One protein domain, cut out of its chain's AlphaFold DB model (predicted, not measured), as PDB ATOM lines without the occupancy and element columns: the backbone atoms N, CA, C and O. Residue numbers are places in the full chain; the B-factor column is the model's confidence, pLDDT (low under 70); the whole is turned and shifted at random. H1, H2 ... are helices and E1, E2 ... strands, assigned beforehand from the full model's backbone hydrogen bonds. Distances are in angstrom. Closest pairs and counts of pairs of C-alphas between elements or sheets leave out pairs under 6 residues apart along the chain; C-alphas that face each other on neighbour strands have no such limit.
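AT A GLANCE: This is residues 56 to 175 and 202 to 288 of the 288 residues of the protein "Hypothetical protein" of Alexandrium catenella (UniProt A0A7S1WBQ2). A sheet of five strands is curled like part of a barrel round one long helix, H4, with both edge strands, E1 and E5, packed on that helix. A second long helix, H2, covers E1, short H1 packs on E2, and residues 223 to 229 stick out. The printed part has 207 residues with four named helices and five named strands, in the order H1 E1 H2 E2 E3 E4 E5 H3 H4; the class is mixed. The sheet's order is E1 - E2 - E3 - E4 - E5, all antiparallel. The whole is compact, with a radius of gyration of the C-alphas of 17.8 A and spans of 48 by 41 by 37 A.

HOW THE PARTS SIT: Start at the strongly twisted sheet: E1, residues 68 to 73, and E5, residues 234 to 245, are its edge strands, and E2, residues 129 to 140, E3, residues 156 to 167, and E4, residues 204 to 217, are inner strands. Within hydrogen-bond range you find N 70 and O 133 at 3.0 A for E1 and E2, N 134 and O 164 at 2.9 A for the hairpin E2 and E3, N 161 and O 210 at 2.8 A for E3 and E4, and N 213 and O 238 at 2.8 A for the hairpin E4 and E5. The sheet curls round H4, residues 262 to 286, in two layers, a helix on one face of a sheet. The closest C-alphas of H4 and E5 are those of Asp 274 and Lys 236, 5.5 A; of H4 and E1, Val 265 and Thr 72, 5.6 A. H2, residues 79 to 102, is on the sheet over E1, with closest C-alphas Asn 93 and Leu 70 at 5.3 A. H2 touches H4 at a steep tilt of 41 degrees, with its residues 93 to 97 alone; the closest C-alphas are those of Asn 93 and Val 272, 7.0 A. H1, residues 57 to 64, is on the sheet at a height of 8.1 A, with closest C-alphas Ser 62 and Ala 138 of E2 at 5.5 A. H3, residues 256 to 259, only grazes the sheet. Every O i to N i+4 pair is within hydrogen-bond range in H1 and H2, and 20 of 21 in H4; H3 is too short for such a pair.

IN THESE COORDINATES: Find C-alpha 57 at (17.415, 41.393, 60.237), where H1 begins. H2 is 34.6 A long. E2 is 30.0 A long and bends by 61 degrees at residue 137; E3 is 33.1 A, E4 37.5 A and E5 31.9 A. From C-alpha 262 at (37.896, 54.998, 47.304), H4 runs 36.4 A to C-alpha 286 at (3.341, 43.483, 48.383).

THE WHOLE: Look for the two C-alphas farthest apart, those of Asp 228 and Asp 249, 54.1 A. Residues 176 to 201 are not printed, and C-alphas 175 and 202 are 16.5 A apart across the cut. The links H2 to E2, E2 to E3 and E4 to E5 are long. The mean pLDDT of the printed part is 79.0, and 63 residues are under 70, among them residues 103 to 119, 143 to 154, 219 to 233 and 247 to 258.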
ATOM      1  N   THR A  56      14.596  37.362  60.158       83.06
ATOM      2  CA  THR A  56      15.453  38.206  61.007       83.06
ATOM      3  C   THR A  56      16.115  39.313  60.195       83.06
ATOM      4  O   THR A  56      16.131  39.289  58.964       83.06
ATOM      5  N   VAL A  57      16.696  40.292  60.888       83.81
ATOM      6  CA  VAL A  57      17.415  41.393  60.237       83.81
ATOM      7  C   VAL A  57      18.681  40.915  59.541       83.81
ATOM      8  O   VAL A  57      19.004  41.414  58.469       83.81
ATOM      9  N   GLU A  58      19.356  39.905  60.083       85.50
ATOM     10  CA  GLU A  58      20.503  39.278  59.428       85.50
ATOM     11  C   GLU A  58      20.103  38.636  58.095       85.50
ATOM     12  O   GLU A  58      20.829  38.785  57.115       85.50
ATOM     13  N   HIS A  59      18.933  37.988  58.033       86.19
ATOM     14  CA  HIS A  59      18.406  37.445  56.778       86.19
ATOM     15  C   HIS A  59      18.061  38.566  55.793       86.19
ATOM     16  O   HIS A  59      18.481  38.497  54.646       86.19
ATOM     17  N   PHE A  60      17.395  39.636  56.245       87.81
ATOM     18  CA  PHE A  60      17.123  40.812  55.407       87.81
ATOM     19  C   PHE A  60      18.400  41.401  54.800       87.81
ATOM     20  O   PHE A  60      18.497  41.596  53.591       87.81
ATOM     21  N   VAL A  61      19.403  41.650  55.638       89.75
ATOM     22  CA  VAL A  61      20.689  42.208  55.217       89.75
ATOM     23  C   VAL A  61      21.403  41.262  54.250       89.75
ATOM     24  O   VAL A  61      21.888  41.705  53.210       89.75
ATOM     25  N   SER A  62      21.427  39.962  54.546       88.75
ATOM     26  CA  SER A  62      22.075  38.974  53.685       88.75
ATOM     27  C   SER A  62      21.353  38.756  52.355       88.75
ATOM     28  O   SER A  62      22.024  38.455  51.377       88.75
ATOM     29  N   ASP A  63      20.027  38.874  52.295       86.94
ATOM     30  CA  ASP A  63      19.253  38.634  51.069       86.94
ATOM     31  C   ASP A  63      19.270  39.850  50.128       86.94
ATOM     32  O   ASP A  63      19.221  39.711  48.901       86.94
ATOM     33  N   HIS A  64      19.313  41.057  50.704       89.62
ATOM     34  CA  HIS A  64      19.091  42.295  49.958       89.62
ATOM     35  C   HIS A  64      20.348  43.142  49.741       89.62
ATOM     36  O   HIS A  64      20.382  43.908  48.779       89.62
ATOM     37  N   LEU A  65      21.397  42.990  50.560       90.75
ATOM     38  CA  LEU A  65      22.683  43.662  50.318       90.75
ATOM     39  C   LEU A  65      23.686  42.794  49.562       90.75
ATOM     40  O   LEU A  65      24.624  43.332  48.982       90.75
ATOM     41  N   VAL A  66      23.524  41.469  49.578       89.88
ATOM     42  CA  VAL A  66      24.426  40.526  48.904       89.88
ATOM     43  C   VAL A  66      23.642  39.375  48.247       89.88
ATOM     44  O   VAL A  66      22.495  39.134  48.608       89.88
ATOM     45  N   PRO A  67      24.208  38.682  47.244       89.12
ATOM     46  CA  PRO A  67      25.344  39.147  46.458       89.12
ATOM     47  C   PRO A  67      24.983  40.432  45.700       89.12
ATOM     48  O   PRO A  67      23.817  40.647  45.386       89.12
ATOM     49  N   VAL A  68      25.968  41.282  45.414       90.12
ATOM     50  CA  VAL A  68      25.811  42.469  44.555       90.12
ATOM     51  C   VAL A  68      27.015  42.589  43.654       90.12
ATOM     52  O   VAL A  68      28.139  42.331  44.076       90.12
ATOM     53  N   GLU A  69      26.769  42.992  42.418       91.50
ATOM     54  CA  GLU A  69      27.802  43.197  41.428       91.50
ATOM     55  C   GLU A  69      27.609  44.530  40.718       91.50
ATOM     56  O   GLU A  69      26.488  44.896  40.373       91.50
ATOM     57  N   LEU A  70      28.703  45.265  40.531       94.81
ATOM     58  CA  LEU A  70      28.687  46.560  39.863       94.81
ATOM     59  C   LEU A  70      30.041  46.891  39.236       94.81
ATOM     60  O   LEU A  70      31.069  46.315  39.589       94.81
ATOM     61  N   PHE A  71      30.047  47.872  38.345       94.94
ATOM     62  CA  PHE A  71      31.254  48.559  37.907       94.94
ATOM     63  C   PHE A  71      31.432  49.856  38.683       94.94
ATOM     64  O   PHE A  71      30.458  50.497  39.085       94.94
ATOM     65  N   THR A  72      32.689  50.253  38.855       94.88
ATOM     66  CA  THR A  72      33.059  51.550  39.425       94.88
ATOM     67  C   THR A  72      33.891  52.321  38.422       94.88
ATOM     68  O   THR A  72      34.718  51.736  37.714       94.88
ATOM     69  N   CYS A  73      33.692  53.635  38.362       93.50
ATOM     70  CA  CYS A  73      34.447  54.493  37.455       93.50
ATOM     71  C   CYS A  73      35.140  55.625  38.201       93.50
ATOM     72  O   CYS A  73      34.587  56.234  39.116       93.50
ATOM     73  N   ARG A  74      36.344  55.972  37.741       92.50
ATOM     74  CA  ARG A  74      37.025  57.186  38.187       92.50
ATOM     75  C   ARG A  74      36.282  58.395  37.637       92.50
ATOM     76  O   ARG A  74      35.957  58.435  36.453       92.50
ATOM     77  N   ARG A  75      36.087  59.425  38.460       91.00
ATOM     78  CA  ARG A  75      35.511  60.690  37.994       91.00
ATOM     79  C   ARG A  75      36.396  61.359  36.923       91.00
ATOM     80  O   ARG A  75      37.538  61.716  37.222       91.00
ATOM     81  N   PRO A  76      35.888  61.586  35.697       92.00
ATOM     82  CA  PRO A  76      36.606  62.339  34.677       92.00
ATOM     83  C   PRO A  76      36.853  63.777  35.136       92.00
ATOM     84  O   PRO A  76      36.018  64.370  35.821       92.00
ATOM     85  N   ARG A  77      37.978  64.367  34.710       91.06
ATOM     86  CA  ARG A  77      38.272  65.788  34.973       91.06
ATOM     87  C   ARG A  77      37.311  66.725  34.245       91.06
ATOM     88  O   ARG A  77      37.005  67.791  34.765       91.06
ATOM     89  N   ASP A  78      36.858  66.338  33.053       94.75
ATOM     90  CA  ASP A  78      35.861  67.094  32.296       94.75
ATOM     91  C   ASP A  78      34.453  66.877  32.890       94.75
ATOM     92  O   ASP A  78      33.961  65.742  32.895       94.75
ATOM     93  N   PRO A  79      33.765  67.941  33.351       93.88
ATOM     94  CA  PRO A  79      32.419  67.835  33.903       93.88
ATOM     95  C   PRO A  79      31.376  67.293  32.922       93.88
ATOM     96  O   PRO A  79      30.420  66.654  33.362       93.88
ATOM     97  N   LYS A  80      31.521  67.549  31.611       94.19
ATOM     98  CA  LYS A  80      30.570  67.040  30.607       94.19
ATOM     99  C   LYS A  80      30.696  65.526  30.494       94.19
ATOM    100  O   LYS A  80      29.732  64.823  30.791       94.19
ATOM    101  N   ARG A  81      31.911  65.032  30.227       93.81
ATOM    102  CA  ARG A  81      32.196  63.590  30.228       93.81
ATOM    103  C   ARG A  81      31.821  62.924  31.549       93.81
ATOM    104  O   ARG A  81      31.304  61.814  31.534       93.81
ATOM    105  N   SER A  82      32.023  63.594  32.688       92.69
ATOM    106  CA  SER A  82      31.633  63.054  33.995       92.69
ATOM    107  C   SER A  82      30.133  62.776  34.100       92.69
ATOM    108  O   SER A  82      29.764  61.728  34.625       92.69
ATOM    109  N   LYS A  83      29.271  63.660  33.587       92.38
ATOM    110  CA  LYS A  83      27.816  63.435  33.579       92.38
ATOM    111  C   LYS A  83      27.427  62.281  32.662       92.38
ATOM    112  O   LYS A  83      26.667  61.413  33.086       92.38
ATOM    113  N   ASP A  84      27.976  62.257  31.451       93.88
ATOM    114  CA  ASP A  84      27.676  61.221  30.458       93.88
ATOM    115  C   ASP A  84      28.112  59.840  30.959       93.88
ATOM    116  O   ASP A  84      27.318  58.903  30.985       93.88
ATOM    117  N   MET A  85      29.333  59.743  31.490       93.44
ATOM    118  CA  MET A  85      29.863  58.515  32.081       93.44
ATOM    119  C   MET A  85      29.041  58.065  33.298       93.44
ATOM    120  O   MET A  85      28.779  56.875  33.441       93.44
ATOM    121  N   ARG A  86      28.572  58.973  34.170       92.62
ATOM    122  CA  ARG A  86      27.689  58.582  35.288       92.62
ATOM    123  C   ARG A  86      26.362  58.007  34.793       92.62
ATOM    124  O   ARG A  86      25.833  57.101  35.429       92.62
ATOM    125  N   LEU A  87      25.835  58.495  33.671       93.19
ATOM    126  CA  LEU A  87      24.632  57.939  33.054       93.19
ATOM    127  C   LEU A  87      24.897  56.565  32.419       93.19
ATOM    128  O   LEU A  87      24.085  55.660  32.599       93.19
ATOM    129  N   GLU A  88      26.014  56.406  31.702       93.38
ATOM    130  CA  GLU A  88      26.467  55.121  31.145       93.38
ATOM    131  C   GLU A  88      26.634  54.076  32.259       93.38
ATOM    132  O   GLU A  88      26.029  53.004  32.203       93.38
ATOM    133  N   LEU A  89      27.370  54.429  33.317       93.75
ATOM    134  CA  LEU A  89      27.621  53.563  34.466       93.75
ATOM    135  C   LEU A  89      26.332  53.197  35.200       93.75
ATOM    136  O   LEU A  89      26.130  52.033  35.540       93.75
ATOM    137  N   LYS A  90      25.439  54.172  35.414       93.69
ATOM    138  CA  LYS A  90      24.141  53.918  36.041       93.69
ATOM    139  C   LYS A  90      23.345  52.890  35.241       93.69
ATOM    140  O   LYS A  90      22.883  51.920  35.818       93.69
ATOM    141  N   LYS A  91      23.231  53.050  33.918       92.62
ATOM    142  CA  LYS A  91      22.518  52.084  33.062       92.62
ATOM    143  C   LYS A  91      23.127  50.683  33.138       92.62
ATOM    144  O   LYS A  91      22.391  49.699  33.181       92.62
ATOM    145  N   LEU A  92      24.458  50.600  33.149       92.19
ATOM    146  CA  LEU A  92      25.182  49.332  33.234       92.19
ATOM    147  C   LEU A  92      24.929  48.631  34.577       92.19
ATOM    148  O   LEU A  92      24.590  47.450  34.603       92.19
ATOM    149  N   ASN A  93      25.029  49.371  35.681       94.12
ATOM    150  CA  ASN A  93      24.791  48.853  37.025       94.12
ATOM    151  C   ASN A  93      23.311  48.530  37.272       94.12
ATOM    152  O   ASN A  93      23.016  47.490  37.850       94.12
ATOM    153  N   ASP A  94      22.373  49.344  36.782       90.88
ATOM    154  CA  ASP A  94      20.937  49.053  36.866       90.88
ATOM    155  C   ASP A  94      20.619  47.734  36.139       90.88
ATOM    156  O   ASP A  94      19.913  46.883  36.677       90.88
ATOM    157  N   SER A  95      21.206  47.511  34.955       89.44
ATOM    158  CA  SER A  95      21.043  46.257  34.200       89.44
ATOM    159  C   SER A  95      21.554  45.039  34.979       89.44
ATOM    160  O   SER A  95      20.880  44.012  35.023       89.44
ATOM    161  N   LEU A  96      22.711  45.169  35.645       87.56
ATOM    162  CA  LEU A  96      23.244  44.133  36.538       87.56
ATOM    163  C   LEU A  96      22.287  43.838  37.699       87.56
ATOM    164  O   LEU A  96      22.017  42.676  37.996       87.56
ATOM    165  N   ILE A  97      21.746  44.877  38.340       87.50
ATOM    166  CA  ILE A  97      20.804  44.726  39.454       87.50
ATOM    167  C   ILE A  97      19.549  43.974  39.007       87.50
ATOM    168  O   ILE A  97      19.145  43.033  39.689       87.50
ATOM    169  N   TYR A  98      18.934  44.363  37.887       85.38
ATOM    170  CA  TYR A  98      17.701  43.725  37.413       85.38
ATOM    171  C   TYR A  98      17.897  42.235  37.140       85.38
ATOM    172  O   TYR A  98      17.100  41.425  37.607       85.38
ATOM    173  N   GLU A  99      18.994  41.851  36.492       82.31
ATOM    174  CA  GLU A  99      19.283  40.437  36.250       82.31
ATOM    175  C   GLU A  99      19.477  39.648  37.554       82.31
ATOM    176  O   GLU A  99      18.971  38.530  37.706       82.31
ATOM    177  N   MET A 100      20.166  40.244  38.531       78.81
ATOM    178  CA  MET A 100      20.344  39.645  39.855       78.81
ATOM    179  C   MET A 100      19.029  39.510  40.632       78.81
ATOM    180  O   MET A 100      18.901  38.608  41.459       78.81
ATOM    181  N   LEU A 101      18.064  40.404  40.406       78.69
ATOM    182  CA  LEU A 101      16.736  40.328  41.016       78.69
ATOM    183  C   LEU A 101      15.840  39.293  40.319       78.69
ATOM    184  O   LEU A 101      15.058  38.620  40.989       78.69
ATOM    185  N   GLU A 102      15.963  39.130  39.001       75.44
ATOM    186  CA  GLU A 102      15.210  38.131  38.227       75.44
ATOM    187  C   GLU A 102      15.676  36.692  38.492       75.44
ATOM    188  O   GLU A 102      14.880  35.745  38.434       75.44
ATOM    189  N   THR A 103      16.956  36.505  38.827       68.25
ATOM    190  CA  THR A 103      17.518  35.203  39.205       68.25
ATOM    191  C   THR A 103      17.093  34.805  40.624       68.25
ATOM    192  O   THR A 103      17.846  34.885  41.588       68.25
ATOM    193  N   ASP A 104      15.846  34.339  40.753       54.81
ATOM    194  CA  ASP A 104      15.230  33.935  42.022       54.81
ATOM    195  C   ASP A 104      16.064  32.857  42.763       54.81
ATOM    196  O   ASP A 104      16.133  31.701  42.314       54.81
ATOM    197  N   PRO A 105      16.658  33.166  43.936       52.62
ATOM    198  CA  PRO A 105      17.474  32.214  44.690       52.62
ATOM    199  C   PRO A 105      16.659  31.021  45.215       52.62
ATOM    200  O   PRO A 105      17.234  29.986  45.562       52.62
ATOM    201  N   LYS A 106      15.320  31.123  45.259       51.44
ATOM    202  CA  LYS A 106      14.434  30.068  45.778       51.44
ATOM    203  C   LYS A 106      14.127  28.970  44.764       51.44
ATOM    204  O   LYS A 106      13.676  27.897  45.163       51.44
ATOM    205  N   LYS A 107      14.423  29.172  43.476       50.09
ATOM    206  CA  LYS A 107      14.195  28.164  42.426       50.09
ATOM    207  C   LYS A 107      15.287  27.096  42.319       50.09
ATOM    208  O   LYS A 107      15.359  26.442  41.290       50.09
ATOM    209  N   GLY A 108      16.110  26.887  43.358       40.31
ATOM    210  CA  GLY A 108      16.756  25.608  43.723       40.31
ATOM    211  C   GLY A 108      17.507  24.792  42.655       40.31
ATOM    212  O   GLY A 108      17.876  23.650  42.915       40.31
ATOM    213  N   GLY A 109      17.738  25.316  41.457       38.03
ATOM    214  CA  GLY A 109      18.054  24.496  40.299       38.03
ATOM    215  C   GLY A 109      19.189  25.099  39.516       38.03
ATOM    216  O   GLY A 109      18.928  25.881  38.622       38.03
ATOM    217  N   LYS A 110      20.430  24.711  39.841       44.34
ATOM    218  CA  LYS A 110      21.636  24.744  38.979       44.34
ATOM    219  C   LYS A 110      22.030  26.083  38.305       44.34
ATOM    220  O   LYS A 110      23.124  26.164  37.765       44.34
ATOM    221  N   HIS A 111      21.230  27.141  38.423       42.78
ATOM    222  CA  HIS A 111      21.358  28.436  37.747       42.78
ATOM    223  C   HIS A 111      21.973  29.527  38.629       42.78
ATOM    224  O   HIS A 111      21.917  30.705  38.305       42.78
ATOM    225  N   ARG A 112      22.628  29.145  39.734       46.59
ATOM    226  CA  ARG A 112      23.581  30.043  40.412       46.59
ATOM    227  C   ARG A 112      24.898  30.183  39.623       46.59
ATOM    228  O   ARG A 112      25.735  31.011  39.952       46.59
ATOM    229  N   GLN A 113      25.058  29.362  38.580       45.56
ATOM    230  CA  GLN A 113      25.933  29.575  37.429       45.56
ATOM    231  C   GLN A 113      25.062  30.347  36.419       45.56
ATOM    232  O   GLN A 113      24.120  29.784  35.879       45.56
ATOM    233  N   SER A 114      25.203  31.642  36.170       46.97
ATOM    234  CA  SER A 114      26.423  32.346  35.817       46.97
ATOM    235  C   SER A 114      26.040  33.826  35.646       46.97
ATOM    236  O   SER A 114      25.524  34.185  34.597       46.97
ATOM    237  N   LEU A 115      26.353  34.702  36.607       49.38
ATOM    238  CA  LEU A 115      26.374  36.162  36.358       49.38
ATOM    239  C   LEU A 115      27.446  36.539  35.307       49.38
ATOM    240  O   LEU A 115      27.424  37.602  34.699       49.38
ATOM    241  N   SER A 116      28.349  35.601  34.999       48.94
ATOM    242  CA  SER A 116      29.249  35.620  33.844       48.94
ATOM    243  C   SER A 116      28.567  35.379  32.479       48.94
ATOM    244  O   SER A 116      29.277  35.275  31.478       48.94
ATOM    245  N   GLN A 117      27.229  35.248  32.411       49.38
ATOM    246  CA  GLN A 117      26.479  35.095  31.150       49.38
ATOM    247  C   GLN A 117      25.912  36.403  30.619       49.38
ATOM    248  O   GLN A 117      25.559  36.439  29.438       49.38
ATOM    249  N   LEU A 118      25.920  37.472  31.422       55.53
ATOM    250  CA  LEU A 118      25.848  38.809  30.871       55.53
ATOM    251  C   LEU A 118      26.983  38.940  29.872       55.53
ATOM    252  O   LEU A 118      28.154  39.088  30.226       55.53
ATOM    253  N   GLN A 119      26.625  38.871  28.594       63.47
ATOM    254  CA  GLN A 119      27.496  39.250  27.500       63.47
ATOM    255  C   GLN A 119      27.651  40.775  27.509       63.47
ATOM    256  O   GLN A 119      27.497  41.397  26.465       63.47
ATOM    257  N   ILE A 120      27.948  41.373  28.673       73.19
ATOM    258  CA  ILE A 120      28.503  42.715  28.753       73.19
ATOM    259  C   ILE A 120      29.754  42.640  27.903       73.19
ATOM    260  O   ILE A 120      30.732  41.945  28.224       73.19
ATOM    261  N   ARG A 121      29.671  43.252  26.728       78.31
ATOM    262  CA  ARG A 121      30.790  43.260  25.813       78.31
ATOM    263  C   ARG A 121      31.804  44.194  26.432       78.31
ATOM    264  O   ARG A 121      31.460  45.185  27.064       78.31
ATOM    265  N   ARG A 122      33.084  43.918  26.199       79.94
ATOM    266  CA  ARG A 122      34.156  44.826  26.636       79.94
ATOM    267  C   ARG A 122      33.939  46.266  26.148       79.94
ATOM    268  O   ARG A 122      34.415  47.193  26.775       79.94
ATOM    269  N   GLN A 123      33.220  46.420  25.034       83.50
ATOM    270  CA  GLN A 123      32.859  47.696  24.415       83.50
ATOM    271  C   GLN A 123      31.794  48.480  25.198       83.50
ATOM    272  O   GLN A 123      31.716  49.691  25.030       83.50
ATOM    273  N   ASP A 124      31.000  47.810  26.037       87.25
ATOM    274  CA  ASP A 124      29.944  48.436  26.841       87.25
ATOM    275  C   ASP A 124      30.487  48.979  28.175       87.25
ATOM    276  O   ASP A 124      29.804  49.731  28.869       87.25
ATOM    277  N   ILE A 125      31.712  48.590  28.550       89.31
ATOM    278  CA  ILE A 125      32.377  49.042  29.772       89.31
ATOM    279  C   ILE A 125      33.056  50.388  29.472       89.31
ATOM    280  O   ILE A 125      33.901  50.446  28.573       89.31
ATOM    281  N   PRO A 126      32.730  51.467  30.208       91.12
ATOM    282  CA  PRO A 126      33.365  52.764  30.011       91.12
ATOM    283  C   PRO A 126      34.882  52.678  30.187       91.12
ATOM    284  O   PRO A 126      35.370  51.968  31.065       91.12
ATOM    285  N   MET A 127      35.642  53.455  29.412       91.12
ATOM    286  CA  MET A 127      37.107  53.494  29.546       91.12
ATOM    287  C   MET A 127      37.565  53.978  30.930       91.12
ATOM    288  O   MET A 127      38.683  53.698  31.348       91.12
ATOM    289  N   GLU A 128      36.715  54.721  31.637       93.06
ATOM    290  CA  GLU A 128      36.966  55.202  32.993       93.06
ATOM    291  C   GLU A 128      36.659  54.167  34.083       93.06
ATOM    292  O   GLU A 128      36.867  54.455  35.266       93.06
ATOM    293  N   ALA A 129      36.164  52.979  33.713       92.19
ATOM    294  CA  ALA A 129      35.968  51.877  34.640       92.19
ATOM    295  C   ALA A 129      37.302  51.463  35.270       92.19
ATOM    296  O   ALA A 129      38.275  51.158  34.583       92.19
ATOM    297  N   VAL A 130      37.335  51.461  36.599       91.12
ATOM    298  CA  VAL A 130      38.526  51.116  37.380       91.12
ATOM    299  C   VAL A 130      38.505  49.632  37.701       91.12
ATOM    300  O   VAL A 130      39.477  48.926  37.449       91.12
ATOM    301  N   CYS A 131      37.385  49.155  38.241       92.69
ATOM    302  CA  CYS A 131      37.208  47.762  38.609       92.69
ATOM    303  C   CYS A 131      35.743  47.349  38.585       92.69
ATOM    304  O   CYS A 131      34.824  48.176  38.564       92.69
ATOM    305  N   ARG A 132      35.552  46.035  38.631       92.69
ATOM    306  CA  ARG A 132      34.275  45.408  38.946       92.69
ATOM    307  C   ARG A 132      34.263  45.082  40.438       92.69
ATOM    308  O   ARG A 132      35.241  44.560  40.964       92.69
ATOM    309  N   VAL A 133      33.184  45.410  41.130       93.81
ATOM    310  CA  VAL A 133      33.002  45.128  42.556       93.81
ATOM    311  C   VAL A 133      32.038  43.973  42.693       93.81
ATOM    312  O   VAL A 133      30.978  43.970  42.067       93.81
ATOM    313  N   TRP A 134      32.390  43.020  43.547       93.06
ATOM    314  CA  TRP A 134      31.539  41.886  43.852       93.06
ATOM    315  C   TRP A 134      31.404  41.682  45.359       93.06
ATOM    316  O   TRP A 134      32.333  41.229  46.024       93.06
ATOM    317  N   LEU A 135      30.241  42.029  45.903       93.69
ATOM    318  CA  LEU A 135      29.901  41.902  47.318       93.69
ATOM    319  C   LEU A 135      29.248  40.545  47.560       93.69
ATOM    320  O   LEU A 135      28.310  40.172  46.858       93.69
ATOM    321  N   THR A 136      29.732  39.800  48.549       90.88
ATOM    322  CA  THR A 136      29.387  38.380  48.726       90.88
ATOM    323  C   THR A 136      28.837  38.043  50.101       90.88
ATOM    324  O   THR A 136      28.075  37.085  50.230       90.88
ATOM    325  N   LYS A 137      29.181  38.820  51.130       91.94
ATOM    326  CA  LYS A 137      28.773  38.553  52.512       91.94
ATOM    327  C   LYS A 137      28.456  39.848  53.243       91.94
ATOM    328  O   LYS A 137      29.180  40.820  53.091       91.94
ATOM    329  N   ALA A 138      27.424  39.845  54.077       94.31
ATOM    330  CA  ALA A 138      27.076  40.973  54.935       94.31
ATOM    331  C   ALA A 138      26.898  40.506  56.386       94.31
ATOM    332  O   ALA A 138      26.357  39.430  56.633       94.31
ATOM    333  N   LEU A 139      27.377  41.303  57.341       92.88
ATOM    334  CA  LEU A 139      27.305  41.050  58.779       92.88
ATOM    335  C   LEU A 139      26.767  42.288  59.496       92.88
ATOM    336  O   LEU A 139      27.247  43.394  59.270       92.88
ATOM    337  N   VAL A 140      25.805  42.101  60.394       91.38
ATOM    338  CA  VAL A 140      25.265  43.177  61.233       91.38
ATOM    339  C   VAL A 140      26.149  43.345  62.469       91.38
ATOM    340  O   VAL A 140      26.425  42.371  63.169       91.38
ATOM    341  N   GLU A 141      26.604  44.565  62.757       89.44
ATOM    342  CA  GLU A 141      27.343  44.838  63.993       89.44
ATOM    343  C   GLU A 141      26.393  44.997  65.188       89.44
ATOM    344  O   GLU A 141      25.369  45.673  65.107       89.44
ATOM    345  N   GLY A 142      26.772  44.430  66.338       76.19
ATOM    346  CA  GLY A 142      26.094  44.682  67.615       76.19
ATOM    347  C   GLY A 142      24.856  43.826  67.906       76.19
ATOM    348  O   GLY A 142      24.221  44.045  68.939       76.19
ATOM    349  N   SER A 143      24.516  42.824  67.085       61.97
ATOM    350  CA  SER A 143      23.434  41.883  67.415       61.97
ATOM    351  C   SER A 143      23.900  40.810  68.411       61.97
ATOM    352  O   SER A 143      24.102  39.646  68.086       61.97
ATOM    353  N   ALA A 144      24.037  41.190  69.687       56.53
ATOM    354  CA  ALA A 144      24.225  40.219  70.774       56.53
ATOM    355  C   ALA A 144      23.011  39.276  70.931       56.53
ATOM    356  O   ALA A 144      23.143  38.189  71.487       56.53
ATOM    357  N   ASN A 145      21.840  39.676  70.413       60.47
ATOM    358  CA  ASN A 145      20.632  38.858  70.328       60.47
ATOM    359  C   ASN A 145      20.014  38.950  68.917       60.47
ATOM    360  O   ASN A 145      19.354  39.944  68.615       60.47
ATOM    361  N   PRO A 146      20.157  37.916  68.068       58.78
ATOM    362  CA  PRO A 146      19.694  37.929  66.672       58.78
ATOM    363  C   PRO A 146      18.166  37.853  66.507       58.78
ATOM    364  O   PRO A 146      17.654  37.787  65.394       58.78
ATOM    365  N   GLN A 147      17.394  37.780  67.599       55.38
ATOM    366  CA  GLN A 147      16.042  37.239  67.478       55.38
ATOM    367  C   GLN A 147      14.973  38.215  66.984       55.38
ATOM    368  O   GLN A 147      14.088  37.739  66.280       55.38
ATOM    369  N   LYS A 148      15.003  39.524  67.273       57.66
ATOM    370  CA  LYS A 148      13.973  40.472  66.782       57.66
ATOM    371  C   LYS A 148      14.468  41.919  66.823       57.66
ATOM    372  O   LYS A 148      14.089  42.669  67.719       57.66
ATOM    373  N   LEU A 149      15.309  42.333  65.880       56.72
ATOM    374  CA  LEU A 149      15.510  43.766  65.671       56.72
ATOM    375  C   LEU A 149      14.351  44.277  64.801       56.72
ATOM    376  O   LEU A 149      14.199  43.859  63.656       56.72
ATOM    377  N   ASP A 150      13.487  45.129  65.353       61.00
ATOM    378  CA  ASP A 150      12.478  45.811  64.544       61.00
ATOM    379  C   ASP A 150      13.161  46.963  63.798       61.00
ATOM    380  O   ASP A 150      13.516  47.982  64.392       61.00
ATOM    381  N   LEU A 151      13.349  46.795  62.485       61.44
ATOM    382  CA  LEU A 151      13.902  47.828  61.600       61.44
ATOM    383  C   LEU A 151      13.078  49.124  61.616       61.44
ATOM    384  O   LEU A 151      13.566  50.156  61.174       61.44
ATOM    385  N   ARG A 152      11.837  49.095  62.118       61.38
ATOM    386  CA  ARG A 152      11.017  50.299  62.301       61.38
ATOM    387  C   ARG A 152      11.408  51.108  63.536       61.38
ATOM    388  O   ARG A 152      11.097  52.291  63.589       61.38
ATOM    389  N   LEU A 153      12.035  50.477  64.531       57.66
ATOM    390  CA  LEU A 153      12.464  51.124  65.775       57.66
ATOM    391  C   LEU A 153      13.939  51.536  65.718       57.66
ATOM    392  O   LEU A 153      14.323  52.549  66.304       57.66
ATOM    393  N   ALA A 154      14.767  50.765  65.011       63.00
ATOM    394  CA  ALA A 154      16.166  51.102  64.790       63.00
ATOM    395  C   ALA A 154      16.293  52.081  63.613       63.00
ATOM    396  O   ALA A 154      16.245  51.682  62.455       63.00
ATOM    397  N   SER A 155      16.505  53.366  63.908       78.00
ATOM    398  CA  SER A 155      16.719  54.391  62.876       78.00
ATOM    399  C   SER A 155      18.032  54.211  62.106       78.00
ATOM    400  O   SER A 155      18.169  54.741  61.002       78.00
ATOM    401  N   LYS A 156      18.994  53.480  62.690       88.62
ATOM    402  CA  LYS A 156      20.329  53.238  62.135       88.62
ATOM    403  C   LYS A 156      20.804  51.816  62.421       88.62
ATOM    404  O   LYS A 156      20.727  51.361  63.562       88.62
ATOM    405  N   LEU A 157      21.355  51.149  61.410       90.19
ATOM    406  CA  LEU A 157      21.935  49.811  61.515       90.19
ATOM    407  C   LEU A 157      23.342  49.788  60.920       90.19
ATOM    408  O   LEU A 157      23.525  50.075  59.740       90.19
ATOM    409  N   LYS A 158      24.338  49.406  61.723       93.50
ATOM    410  CA  LYS A 158      25.715  49.225  61.251       93.50
ATOM    411  C   LYS A 158      25.880  47.853  60.616       93.50
ATOM    412  O   LYS A 158      25.551  46.838  61.230       93.50
ATOM    413  N   VAL A 159      26.418  47.826  59.404       94.69
ATOM    414  CA  VAL A 159      26.643  46.602  58.634       94.69
ATOM    415  C   VAL A 159      28.061  46.613  58.070       94.69
ATOM    416  O   VAL A 159      28.559  47.644  57.625       94.69
ATOM    417  N   ARG A 160      28.710  45.452  58.087       96.50
ATOM    418  CA  ARG A 160      29.982  45.178  57.415       96.50
ATOM    419  C   ARG A 160      29.706  44.294  56.211       96.50
ATOM    420  O   ARG A 160      29.160  43.203  56.370       96.50
ATOM    421  N   VAL A 161      30.070  44.751  55.023       96.19
ATOM    422  CA  VAL A 161      29.900  44.006  53.774       96.19
ATOM    423  C   VAL A 161      31.267  43.637  53.223       96.19
ATOM    424  O   VAL A 161      32.152  44.476  53.135       96.19
ATOM    425  N   PHE A 162      31.445  42.376  52.864       95.19
ATOM    426  CA  PHE A 162      32.690  41.825  52.350       95.19
ATOM    427  C   PHE A 162      32.529  41.479  50.880       95.19
ATOM    428  O   PHE A 162      31.447  41.085  50.428       95.19
ATOM    429  N   GLY A 163      33.624  41.593  50.146       93.12
ATOM    430  CA  GLY A 163      33.627  41.333  48.723       93.12
ATOM    431  C   GLY A 163      35.011  41.411  48.116       93.12
ATOM    432  O   GLY A 163      36.024  41.290  48.804       93.12
ATOM    433  N   PHE A 164      35.025  41.637  46.810       91.19
ATOM    434  CA  PHE A 164      36.234  41.697  46.010       91.19
ATOM    435  C   PHE A 164      36.191  42.894  45.058       91.19
ATOM    436  O   PHE A 164      35.149  43.175  44.461       91.19
ATOM    437  N   LEU A 165      37.330  43.560  44.880       91.56
ATOM    438  CA  LEU A 165      37.593  44.412  43.720       91.56
ATOM    439  C   LEU A 165      38.296  43.565  42.669       91.56
ATOM    440  O   LEU A 165      39.283  42.904  42.977       91.56
ATOM    441  N   LEU A 166      37.783  43.574  41.451       89.06
ATOM    442  CA  LEU A 166      38.148  42.654  40.388       89.06
ATOM    443  C   LEU A 166      38.712  43.431  39.196       89.06
ATOM    444  O   LEU A 166      38.041  44.315  38.650       89.06
ATOM    445  N   PHE A 167      39.930  43.080  38.781       87.56
ATOM    446  CA  PHE A 167      40.670  43.775  37.734       87.56
ATOM    447  C   PHE A 167      41.336  42.848  36.701       87.56
ATOM    448  O   PHE A 167      41.951  41.847  37.061       87.56
ATOM    449  N   PRO A 168      41.325  43.213  35.415       88.00
ATOM    450  CA  PRO A 168      40.669  44.394  34.872       88.00
ATOM    451  C   PRO A 168      39.130  44.207  34.861       88.00
ATOM    452  O   PRO A 168      38.653  43.066  34.951       88.00
ATOM    453  N   PRO A 169      38.331  45.291  34.821       89.31
ATOM    454  CA  PRO A 169      36.868  45.215  34.933       89.31
ATOM    455  C   PRO A 169      36.222  44.333  33.852       89.31
ATOM    456  O   PRO A 169      35.211  43.675  34.093       89.31
ATOM    457  N   GLU A 170      36.831  44.261  32.671       86.38
ATOM    458  CA  GLU A 170      36.376  43.488  31.517       86.38
ATOM    459  C   GLU A 170      36.829  42.020  31.510       86.38
ATOM    460  O   GLU A 170      36.520  41.263  30.574       86.38
ATOM    461  N   ALA A 171      37.598  41.598  32.516       84.12
ATOM    462  CA  ALA A 171      37.952  40.200  32.667       84.12
ATOM    463  C   ALA A 171      36.712  39.365  33.016       84.12
ATOM    464  O   ALA A 171      35.802  39.779  33.734       84.12
ATOM    465  N   ARG A 172      36.681  38.137  32.493       79.75
ATOM    466  CA  ARG A 172      35.631  37.171  32.818       79.75
ATOM    467  C   ARG A 172      35.963  36.504  34.140       79.75
ATOM    468  O   ARG A 172      36.707  35.523  34.166       79.75
ATOM    469  N   TRP A 173      35.434  37.065  35.215       75.56
ATOM    470  CA  TRP A 173      35.518  36.498  36.549       75.56
ATOM    471  C   TRP A 173      34.519  35.354  36.665       75.56
ATOM    472  O   TRP A 173      33.310  35.564  36.607       75.56
ATOM    473  N   TYR A 174      35.035  34.132  36.762       67.38
ATOM    474  CA  TYR A 174      34.226  32.969  37.080       67.38
ATOM    475  C   TYR A 174      34.401  32.713  38.565       67.38
ATOM    476  O   TYR A 174      35.492  32.330  38.980       67.38
ATOM    477  N   PRO A 175      33.370  32.924  39.386       58.12
ATOM    478  CA  PRO A 175      33.437  32.427  40.736       58.12
ATOM    479  C   PRO A 175      33.279  30.909  40.661       58.12
ATOM    480  O   PRO A 175      32.179  30.371  40.508       58.12
ATOM    481  N   GLN A 202      47.002  38.305  34.186       62.22
ATOM    482  CA  GLN A 202      46.752  39.746  34.400       62.22
ATOM    483  C   GLN A 202      45.485  40.022  35.210       62.22
ATOM    484  O   GLN A 202      44.988  41.147  35.226       62.22
ATOM    485  N   ARG A 203      44.930  38.993  35.855       77.75
ATOM    486  CA  ARG A 203      43.765  39.144  36.717       77.75
ATOM    487  C   ARG A 203      44.227  39.307  38.147       77.75
ATOM    488  O   ARG A 203      44.939  38.457  38.661       77.75
ATOM    489  N   TRP A 204      43.787  40.376  38.779       80.50
ATOM    490  CA  TRP A 204      44.073  40.656  40.174       80.50
ATOM    491  C   TRP A 204      42.759  40.929  40.888       80.50
ATOM    492  O   TRP A 204      41.847  41.564  40.348       80.50
ATOM    493  N   ARG A 205      42.636  40.370  42.090       85.00
ATOM    494  CA  ARG A 205      41.493  40.593  42.967       85.00
ATOM    495  C   ARG A 205      41.993  41.102  44.303       85.00
ATOM    496  O   ARG A 205      42.986  40.597  44.815       85.00
ATOM    497  N   LEU A 206      41.285  42.062  44.869       86.75
ATOM    498  CA  LEU A 206      41.576  42.590  46.193       86.75
ATOM    499  C   LEU A 206      40.396  42.292  47.103       86.75
ATOM    500  O   LEU A 206      39.259  42.628  46.771       86.75
ATOM    501  N   ASN A 207      40.666  41.661  48.240       89.75
ATOM    502  CA  ASN A 207      39.655  41.436  49.264       89.75
ATOM    503  C   ASN A 207      39.278  42.777  49.887       89.75
ATOM    504  O   ASN A 207      40.158  43.524  50.315       89.75
ATOM    505  N   ILE A 208      37.985  43.068  49.965       93.56
ATOM    506  CA  ILE A 208      37.498  44.308  50.560       93.56
ATOM    507  C   ILE A 208      36.498  44.077  51.671       93.56
ATOM    508  O   ILE A 208      35.737  43.108  51.692       93.56
ATOM    509  N   GLU A 209      36.478  45.060  52.553       95.94
ATOM    510  CA  GLU A 209      35.513  45.222  53.610       95.94
ATOM    511  C   GLU A 209      34.950  46.647  53.558       95.94
ATOM    512  O   GLU A 209      35.688  47.630  53.535       95.94
ATOM    513  N   VAL A 210      33.627  46.758  53.523       97.00
ATOM    514  CA  VAL A 210      32.884  48.014  53.473       97.00
ATOM    515  C   VAL A 210      32.070  48.147  54.750       97.00
ATOM    516  O   VAL A 210      31.180  47.340  55.017       97.00
ATOM    517  N   TRP A 211      32.335  49.193  55.526       97.31
ATOM    518  CA  TRP A 211      31.491  49.574  56.654       97.31
ATOM    519  C   TRP A 211      30.405  50.487  56.135       97.31
ATOM    520  O   TRP A 211      30.691  51.496  55.490       97.31
ATOM    521  N   MET A 212      29.162  50.166  56.457       96.62
ATOM    522  CA  MET A 212      28.017  50.963  56.061       96.62
ATOM    523  C   MET A 212      27.031  51.142  57.203       96.62
ATOM    524  O   MET A 212      26.958  50.351  58.146       96.62
ATOM    525  N   MET A 213      26.263  52.217  57.096       95.06
ATOM    526  CA  MET A 213      25.124  52.505  57.942       95.06
ATOM    527  C   MET A 213      23.866  52.421  57.088       95.06
ATOM    528  O   MET A 213      23.750  53.149  56.110       95.06
ATOM    529  N   LEU A 214      22.921  51.565  57.456       93.31
ATOM    530  CA  LEU A 214      21.575  51.631  56.905       93.31
ATOM    531  C   LEU A 214      20.767  52.603  57.754       93.31
ATOM    532  O   LEU A 214      20.625  52.391  58.958       93.31
ATOM    533  N   GLU A 215      20.269  53.669  57.146       91.38
ATOM    534  CA  GLU A 215      19.486  54.699  57.820       91.38
ATOM    535  C   GLU A 215      18.067  54.736  57.258       91.38
ATOM    536  O   GLU A 215      17.849  54.680  56.045       91.38
ATOM    537  N   GLN A 216      17.082  54.845  58.146       87.31
ATOM    538  CA  GLN A 216      15.706  55.089  57.736       87.31
ATOM    539  C   GLN A 216      15.521  56.587  57.481       87.31
ATOM    540  O   GLN A 216      15.609  57.403  58.400       87.31
ATOM    541  N   VAL A 217      15.243  56.957  56.236       84.56
ATOM    542  CA  VAL A 217      14.939  58.338  55.862       84.56
ATOM    543  C   VAL A 217      13.442  58.569  56.029       84.56
ATOM    544  O   VAL A 217      12.616  57.904  55.395       84.56
ATOM    545  N   ALA A 218      13.096  59.506  56.913       75.25
ATOM    546  CA  ALA A 218      11.723  59.951  57.103       75.25
ATOM    547  C   ALA A 218      11.191  60.595  55.812       75.25
ATOM    548  O   ALA A 218      11.914  61.322  55.126       75.25
ATOM    549  N   ALA A 219       9.913  60.358  55.503       66.56
ATOM    550  CA  ALA A 219       9.283  60.791  54.253       66.56
ATOM    551  C   ALA A 219       9.397  62.307  53.991       66.56
ATOM    552  O   ALA A 219       9.473  62.730  52.843       66.56
ATOM    553  N   SER A 220       9.517  63.124  55.042       62.41
ATOM    554  CA  SER A 220       9.627  64.586  54.955       62.41
ATOM    555  C   SER A 220      10.921  65.109  54.307       62.41
ATOM    556  O   SER A 220      11.024  66.309  54.074       62.41
ATOM    557  N   GLN A 221      11.918  64.255  54.039       59.44
ATOM    558  CA  GLN A 221      13.204  64.656  53.438       59.44
ATOM    559  C   GLN A 221      13.403  64.176  51.992       59.44
ATOM    560  O   GLN A 221      14.460  64.419  51.408       59.44
ATOM    561  N   VAL A 222      12.422  63.494  51.397       58.81
ATOM    562  CA  VAL A 222      12.521  63.043  50.003       58.81
ATOM    563  C   VAL A 222      12.001  64.158  49.083       58.81
ATOM    564  O   VAL A 222      10.869  64.605  49.269       58.81
ATOM    565  N   PRO A 223      12.786  64.635  48.095       55.97
ATOM    566  CA  PRO A 223      12.301  65.593  47.107       55.97
ATOM    567  C   PRO A 223      11.049  65.037  46.416       55.97
ATOM    568  O   PRO A 223      11.101  63.957  45.831       55.97
ATOM    569  N   GLN A 224       9.937  65.774  46.488       53.09
ATOM    570  CA  GLN A 224       8.586  65.388  46.040       53.09
ATOM    571  C   GLN A 224       8.437  65.133  44.524       53.09
ATOM    572  O   GLN A 224       7.330  65.155  43.996       53.09
ATOM    573  N   SER A 225       9.520  64.927  43.775       49.72
ATOM    574  CA  SER A 225       9.456  65.057  42.324       49.72
ATOM    575  C   SER A 225       8.700  63.944  41.601       49.72
ATOM    576  O   SER A 225       8.104  64.273  40.585       49.72
ATOM    577  N   GLN A 226       8.657  62.682  42.045       47.03
ATOM    578  CA  GLN A 226       7.920  61.630  41.317       47.03
ATOM    579  C   GLN A 226       7.553  60.456  42.239       47.03
ATOM    580  O   GLN A 226       8.419  59.642  42.527       47.03
ATOM    581  N   HIS A 227       6.304  60.403  42.723       44.38
ATOM    582  CA  HIS A 227       5.466  59.203  42.931       44.38
ATOM    583  C   HIS A 227       4.284  59.537  43.860       44.38
ATOM    584  O   HIS A 227       4.444  59.655  45.073       44.38
ATOM    585  N   ASP A 228       3.083  59.645  43.286       45.44
ATOM    586  CA  ASP A 228       1.829  59.507  44.031       45.44
ATOM    587  C   ASP A 228       1.720  58.056  44.517       45.44
ATOM    588  O   ASP A 228       1.575  57.134  43.713       45.44
ATOM    589  N   GLY A 229       1.825  57.833  45.828       47.25
ATOM    590  CA  GLY A 229       1.604  56.509  46.410       47.25
ATOM    591  C   GLY A 229       2.385  56.243  47.690       47.25
ATOM    592  O   GLY A 229       3.412  55.577  47.652       47.25
ATOM    593  N   ALA A 230       1.817  56.692  48.814       50.31
ATOM    594  CA  ALA A 230       2.219  56.421  50.198       50.31
ATOM    595  C   ALA A 230       3.624  56.909  50.609       50.31
ATOM    596  O   ALA A 230       4.635  56.630  49.979       50.31
ATOM    597  N   GLU A 231       3.690  57.599  51.748       56.59
ATOM    598  CA  GLU A 231       4.927  57.963  52.444       56.59
ATOM    599  C   GLU A 231       5.670  56.694  52.899       56.59
ATOM    600  O   GLU A 231       5.544  56.214  54.028       56.59
ATOM    601  N   LEU A 232       6.413  56.067  51.988       59.72
ATOM    602  CA  LEU A 232       7.200  54.887  52.301       59.72
ATOM    603  C   LEU A 232       8.493  55.352  52.972       59.72
ATOM    604  O   LEU A 232       9.351  55.967  52.342       59.72
ATOM    605  N   ALA A 233       8.651  55.011  54.252       66.31
ATOM    606  CA  ALA A 233       9.949  55.102  54.902       66.31
ATOM    607  C   ALA A 233      10.985  54.364  54.040       66.31
ATOM    608  O   ALA A 233      10.837  53.165  53.780       66.31
ATOM    609  N   THR A 234      11.974  55.109  53.553       83.81
ATOM    610  CA  THR A 234      12.980  54.608  52.615       83.81
ATOM    611  C   THR A 234      14.229  54.265  53.408       83.81
ATOM    612  O   THR A 234      14.709  55.083  54.189       83.81
ATOM    613  N   LEU A 235      14.734  53.045  53.246       88.62
ATOM    614  CA  LEU A 235      16.041  52.672  53.778       88.62
ATOM    615  C   LEU A 235      17.104  53.152  52.794       88.62
ATOM    616  O   LEU A 235      17.014  52.830  51.613       88.62
ATOM    617  N   LYS A 236      18.085  53.907  53.286       92.38
ATOM    618  CA  LYS A 236      19.275  54.287  52.525       92.38
ATOM    619  C   LYS A 236      20.508  53.629  53.111       92.38
ATOM    620  O   LYS A 236      20.654  53.562  54.333       92.38
ATOM    621  N   ALA A 237      21.391  53.161  52.249       94.62
ATOM    622  CA  ALA A 237      22.742  52.796  52.605       94.62
ATOM    623  C   ALA A 237      23.605  54.060  52.639       94.62
ATOM    624  O   ALA A 237      23.479  54.948  51.805       94.62
ATOM    625  N   LYS A 238      24.498  54.139  53.620       96.69
ATOM    626  CA  LYS A 238      25.569  55.125  53.665       96.69
ATOM    627  C   LYS A 238      26.886  54.405  53.855       96.69
ATOM    628  O   LYS A 238      27.118  53.830  54.923       96.69
ATOM    629  N   CYS A 239      27.743  54.423  52.846       96.62
ATOM    630  CA  CYS A 239      29.043  53.776  52.929       96.62
ATOM    631  C   CYS A 239      30.018  54.687  53.692       96.62
ATOM    632  O   CYS A 239      30.213  55.849  53.352       96.62
ATOM    633  N   LEU A 240      30.591  54.178  54.782       96.12
ATOM    634  CA  LEU A 240      31.425  54.953  55.704       96.12
ATOM    635  C   LEU A 240      32.912  54.797  55.397       96.12
ATOM    636  O   LEU A 240      33.661  55.767  55.446       96.12
ATOM    637  N   HIS A 241      33.341  53.564  55.141       95.25
ATOM    638  CA  HIS A 241      34.747  53.239  54.958       95.25
ATOM    639  C   HIS A 241      34.903  52.008  54.067       95.25
ATOM    640  O   HIS A 241      34.129  51.058  54.189       95.25
ATOM    641  N   LEU A 242      35.920  52.035  53.205       94.75
ATOM    642  CA  LEU A 242      36.404  50.901  52.426       94.75
ATOM    643  C   LEU A 242      37.783  50.529  52.965       94.75
ATOM    644  O   LEU A 242      38.685  51.367  52.951       94.75
ATOM    645  N   ARG A 243      37.950  49.281  53.392       93.44
ATOM    646  CA  ARG A 243      39.252  48.698  53.705       93.44
ATOM    647  C   ARG A 243      39.579  47.649  52.663       93.44
ATOM    648  O   ARG A 243      38.790  46.735  52.431       93.44
ATOM    649  N   VAL A 244      40.761  47.771  52.085       90.44
ATOM    650  CA  VAL A 244      41.366  46.736  51.257       90.44
ATOM    651  C   VAL A 244      42.244  45.880  52.168       90.44
ATOM    652  O   VAL A 244      43.000  46.404  52.985       90.44
ATOM    653  N   HIS A 245      42.094  44.561  52.110       86.06
ATOM    654  CA  HIS A 245      42.954  43.647  52.854       86.06
ATOM    655  C   HIS A 245      44.185  43.312  52.017       86.06
ATOM    656  O   HIS A 245      44.055  42.821  50.896       86.06
ATOM    657  N   GLU A 246      45.366  43.522  52.594       74.62
ATOM    658  CA  GLU A 246      46.628  43.046  52.032       74.62
ATOM    659  C   GLU A 246      46.616  41.511  51.996       74.62
ATOM    660  O   GLU A 246      46.543  40.846  53.035       74.62
ATOM    661  N   THR A 247      46.648  40.928  50.800       64.75
ATOM    662  CA  THR A 247      46.872  39.491  50.629       64.75
ATOM    663  C   THR A 247      48.367  39.210  50.749       64.75
ATOM    664  O   THR A 247      49.166  39.758  49.997       64.75
ATOM    665  N   GLN A 248      48.744  38.372  51.722       55.56
ATOM    666  CA  GLN A 248      50.142  37.968  51.951       55.56
ATOM    667  C   GLN A 248      50.685  37.074  50.829       55.56
ATOM    668  O   GLN A 248      51.894  37.023  50.615       55.56
ATOM    669  N   ASP A 249      49.783  36.429  50.091       54.12
ATOM    670  CA  ASP A 249      50.102  35.491  49.032       54.12
ATOM    671  C   ASP A 249      49.766  36.128  47.669       54.12
ATOM    672  O   ASP A 249      48.612  36.414  47.359       54.12
ATOM    673  N   GLU A 250      50.818  36.367  46.887       51.28
ATOM    674  CA  GLU A 250      50.830  36.603  45.435       51.28
ATOM    675  C   GLU A 250      50.297  37.945  44.867       51.28
ATOM    676  O   GLU A 250      49.112  38.178  44.656       51.28
ATOM    677  N   ILE A 251      51.274  38.785  44.483       47.34
ATOM    678  CA  ILE A 251      51.294  39.708  43.328       47.34
ATOM    679  C   ILE A 251      50.160  40.751  43.275       47.34
ATOM    680  O   ILE A 251      49.209  40.660  42.502       47.34
ATOM    681  N   GLY A 252      50.366  41.849  44.002       47.78
ATOM    682  CA  GLY A 252      49.687  43.122  43.778       47.78
ATOM    683  C   GLY A 252      50.517  44.258  44.363       47.78
ATOM    684  O   GLY A 252      50.914  44.195  45.522       47.78
ATOM    685  N   ASP A 253      50.839  45.258  43.545       52.12
ATOM    686  CA  ASP A 253      51.645  46.412  43.947       52.12
ATOM    687  C   ASP A 253      50.958  47.163  45.117       52.12
ATOM    688  O   ASP A 253      49.779  47.532  44.991       52.12
ATOM    689  N   PRO A 254      51.657  47.412  46.246       48.12
ATOM    690  CA  PRO A 254      51.158  48.200  47.383       48.12
ATOM    691  C   PRO A 254      50.733  49.638  47.026       48.12
ATOM    692  O   PRO A 254      50.210  50.360  47.870       48.12
ATOM    693  N   LEU A 255      50.897  50.071  45.772       52.38
ATOM    694  CA  LEU A 255      50.332  51.321  45.263       52.38
ATOM    695  C   LEU A 255      48.801  51.306  45.067       52.38
ATOM    696  O   LEU A 255      48.228  52.376  44.835       52.38
ATOM    697  N   THR A 256      48.115  50.163  45.198       55.72
ATOM    698  CA  THR A 256      46.650  50.053  45.013       55.72
ATOM    699  C   THR A 256      45.838  50.990  45.916       55.72
ATOM    700  O   THR A 256      44.928  51.652  45.413       55.72
ATOM    701  N   ASP A 257      46.220  51.181  47.181       55.22
ATOM    702  CA  ASP A 257      45.521  52.107  48.093       55.22
ATOM    703  C   ASP A 257      45.605  53.577  47.655       55.22
ATOM    704  O   ASP A 257      44.695  54.364  47.910       55.22
ATOM    705  N   SER A 258      46.679  53.960  46.959       60.53
ATOM    706  CA  SER A 258      46.867  55.337  46.477       60.53
ATOM    707  C   SER A 258      46.233  55.603  45.107       60.53
ATOM    708  O   SER A 258      46.038  56.758  44.725       60.53
ATOM    709  N   TRP A 259      45.903  54.551  44.353       73.12
ATOM    710  CA  TRP A 259      45.384  54.661  42.985       73.12
ATOM    711  C   TRP A 259      43.873  54.482  42.908       73.12
ATOM    712  O   TRP A 259      43.242  54.981  41.960       73.12
ATOM    713  N   LEU A 260      43.296  53.774  43.879       81.56
ATOM    714  CA  LEU A 260      41.867  53.536  43.939       81.56
ATOM    715  C   LEU A 260      41.145  54.797  44.412       81.56
ATOM    716  O   LEU A 260      41.412  55.301  45.504       81.56
ATOM    717  N   PRO A 261      40.211  55.337  43.611       88.25
ATOM    718  CA  PRO A 261      39.380  56.441  44.051       88.25
ATOM    719  C   PRO A 261      38.330  55.899  45.032       88.25
ATOM    720  O   PRO A 261      37.179  55.685  44.657       88.25
ATOM    721  N   ASN A 262      38.731  55.647  46.284       91.94
ATOM    722  CA  ASN A 262      37.896  54.998  47.304       91.94
ATOM    723  C   ASN A 262      36.541  55.691  47.477       91.94
ATOM    724  O   ASN A 262      35.528  55.019  47.629       91.94
ATOM    725  N   GLU A 263      36.507  57.021  47.395       93.75
ATOM    726  CA  GLU A 263      35.264  57.797  47.447       93.75
ATOM    727  C   GLU A 263      34.334  57.505  46.263       93.75
ATOM    728  O   GLU A 263      33.132  57.342  46.458       93.75
ATOM    729  N   ASP A 264      34.870  57.402  45.040       93.69
ATOM    730  CA  ASP A 264      34.062  57.066  43.863       93.69
ATOM    731  C   ASP A 264      33.557  55.614  43.952       93.69
ATOM    732  O   ASP A 264      32.384  55.367  43.679       93.69
ATOM    733  N   VAL A 265      34.400  54.677  44.410       94.69
ATOM    734  CA  VAL A 265      34.024  53.268  44.638       94.69
ATOM    735  C   VAL A 265      32.914  53.156  45.686       94.69
ATOM    736  O   VAL A 265      31.909  52.490  45.446       94.69
ATOM    737  N   LEU A 266      33.066  53.824  46.834       96.12
ATOM    738  CA  LEU A 266      32.064  53.843  47.903       96.12
ATOM    739  C   LEU A 266      30.746  54.450  47.420       96.12
ATOM    740  O   LEU A 266      29.690  53.890  47.706       96.12
ATOM    741  N   GLN A 267      30.796  55.547  46.660       95.69
ATOM    742  CA  GLN A 267      29.599  56.184  46.116       95.69
ATOM    743  C   GLN A 267      28.867  55.278  45.119       95.69
ATOM    744  O   GLN A 267      27.639  55.216  45.133       95.69
ATOM    745  N   ASP A 268      29.598  54.581  44.250       95.94
ATOM    746  CA  ASP A 268      29.002  53.657  43.282       95.94
ATOM    747  C   ASP A 268      28.367  52.447  43.983       95.94
ATOM    748  O   ASP A 268      27.244  52.066  43.642       95.94
ATOM    749  N   ILE A 269      29.025  51.898  45.014       96.31
ATOM    750  CA  ILE A 269      28.455  50.851  45.877       96.31
ATOM    751  C   ILE A 269      27.179  51.357  46.562       96.31
ATOM    752  O   ILE A 269      26.158  50.674  46.529       96.31
ATOM    753  N   GLU A 270      27.219  52.552  47.154       96.19
ATOM    754  CA  GLU A 270      26.077  53.170  47.835       96.19
ATOM    755  C   GLU A 270      24.867  53.304  46.905       96.19
ATOM    756  O   GLU A 270      23.783  52.833  47.241       96.19
ATOM    757  N   ASN A 271      25.071  53.847  45.701       94.31
ATOM    758  CA  ASN A 271      24.010  54.028  44.710       94.31
ATOM    759  C   ASN A 271      23.333  52.699  44.336       94.31
ATOM    760  O   ASN A 271      22.109  52.623  44.236       94.31
ATOM    761  N   VAL A 272      24.125  51.645  44.126       94.88
ATOM    762  CA  VAL A 272      23.619  50.315  43.753       94.88
ATOM    763  C   VAL A 272      22.857  49.664  44.908       94.88
ATOM    764  O   VAL A 272      21.800  49.061  44.700       94.88
ATOM    765  N   LEU A 273      23.362  49.796  46.135       94.75
ATOM    766  CA  LEU A 273      22.698  49.262  47.322       94.75
ATOM    767  C   LEU A 273      21.400  50.002  47.639       94.75
ATOM    768  O   LEU A 273      20.426  49.349  48.004       94.75
ATOM    769  N   ASP A 274      21.348  51.318  47.440       93.56
ATOM    770  CA  ASP A 274      20.123  52.111  47.580       93.56
ATOM    771  C   ASP A 274      19.019  51.614  46.641       93.56
ATOM    772  O   ASP A 274      17.880  51.415  47.070       93.56
ATOM    773  N   VAL A 275      19.355  51.339  45.376       91.62
ATOM    774  CA  VAL A 275      18.401  50.777  44.406       91.62
ATOM    775  C   VAL A 275      17.911  49.397  44.861       91.62
ATOM    776  O   VAL A 275      16.704  49.143  44.862       91.62
ATOM    777  N   ARG A 276      18.804  48.506  45.319       91.00
ATOM    778  CA  ARG A 276      18.388  47.183  45.825       91.00
ATOM    779  C   ARG A 276      17.545  47.262  47.092       91.00
ATOM    780  O   ARG A 276      16.574  46.516  47.214       91.00
ATOM    781  N   LEU A 277      17.888  48.146  48.024       91.12
ATOM    782  CA  LEU A 277      17.124  48.357  49.251       91.12
ATOM    783  C   LEU A 277      15.736  48.914  48.953       91.12
ATOM    784  O   LEU A 277      14.763  48.469  49.566       91.12
ATOM    785  N   LEU A 278      15.621  49.826  47.986       89.25
ATOM    786  CA  LEU A 278      14.334  50.323  47.521       89.25
ATOM    787  C   LEU A 278      13.457  49.170  47.016       89.25
ATOM    788  O   LEU A 278      12.341  49.008  47.508       89.25
ATOM    789  N   HIS A 279      13.993  48.321  46.132       87.19
ATOM    790  CA  HIS A 279      13.302  47.121  45.643       87.19
ATOM    791  C   HIS A 279      12.905  46.162  46.777       87.19
ATOM    792  O   HIS A 279      11.776  45.675  46.833       87.19
ATOM    793  N   ALA A 280      13.802  45.924  47.735       86.75
ATOM    794  CA  ALA A 280      13.528  45.070  48.886       86.75
ATOM    795  C   ALA A 280      12.348  45.587  49.725       86.75
ATOM    796  O   ALA A 280      11.464  44.821  50.118       86.75
ATOM    797  N   VAL A 281      12.313  46.897  49.987       84.88
ATOM    798  CA  VAL A 281      11.253  47.540  50.773       84.88
ATOM    799  C   VAL A 281       9.920  47.535  50.023       84.88
ATOM    800  O   VAL A 281       8.880  47.339  50.661       84.88
ATOM    801  N   THR A 282       9.919  47.721  48.698       84.06
ATOM    802  CA  THR A 282       8.694  47.655  47.887       84.06
ATOM    803  C   THR A 282       8.132  46.236  47.824       84.06
ATOM    804  O   THR A 282       6.939  46.040  48.066       84.06
ATOM    805  N   ASP A 283       8.983  45.232  47.609       80.25
ATOM    806  CA  ASP A 283       8.576  43.828  47.492       80.25
ATOM    807  C   ASP A 283       8.040  43.270  48.813       80.25
ATOM    808  O   ASP A 283       7.075  42.499  48.841       80.25
ATOM    809  N   PHE A 284       8.648  43.666  49.935       70.25
ATOM    810  CA  PHE A 284       8.226  43.221  51.263       70.25
ATOM    811  C   PHE A 284       6.817  43.714  51.626       70.25
ATOM    812  O   PHE A 284       6.117  43.061  52.402       70.25
ATOM    813  N   LYS A 285       6.384  44.847  51.060       65.19
ATOM    814  CA  LYS A 285       5.031  45.382  51.261       65.19
ATOM    815  C   LYS A 285       3.984  44.637  50.448       65.19
ATOM    816  O   LYS A 285       2.908  44.410  50.973       65.19
ATOM    817  N   GLN A 286       4.296  44.218  49.223       67.12
ATOM    818  CA  GLN A 286       3.341  43.483  48.383       67.12
ATOM    819  C   GLN A 286       3.014  42.081  48.919       67.12
ATOM    820  O   GLN A 286       1.953  41.540  48.628       67.12
ATOM    821  N   LYS A 287       3.933  41.469  49.678       59.09
ATOM    822  CA  LYS A 287       3.766  40.112  50.229       59.09
ATOM    823  C   LYS A 287       3.033  40.066  51.576       59.09
ATOM    824  O   LYS A 287       2.820  38.967  52.087       59.09
ATOM    825  N   ARG A 288       2.708  41.216  52.171       52.47
ATOM    826  CA  ARG A 288       1.936  41.329  53.418       52.47
ATOM    827  C   ARG A 288       0.526  41.802  53.124       52.47
ATOM    828  O   ARG A 288      -0.375  41.306  53.829       52.47
TER     829      ARG A 288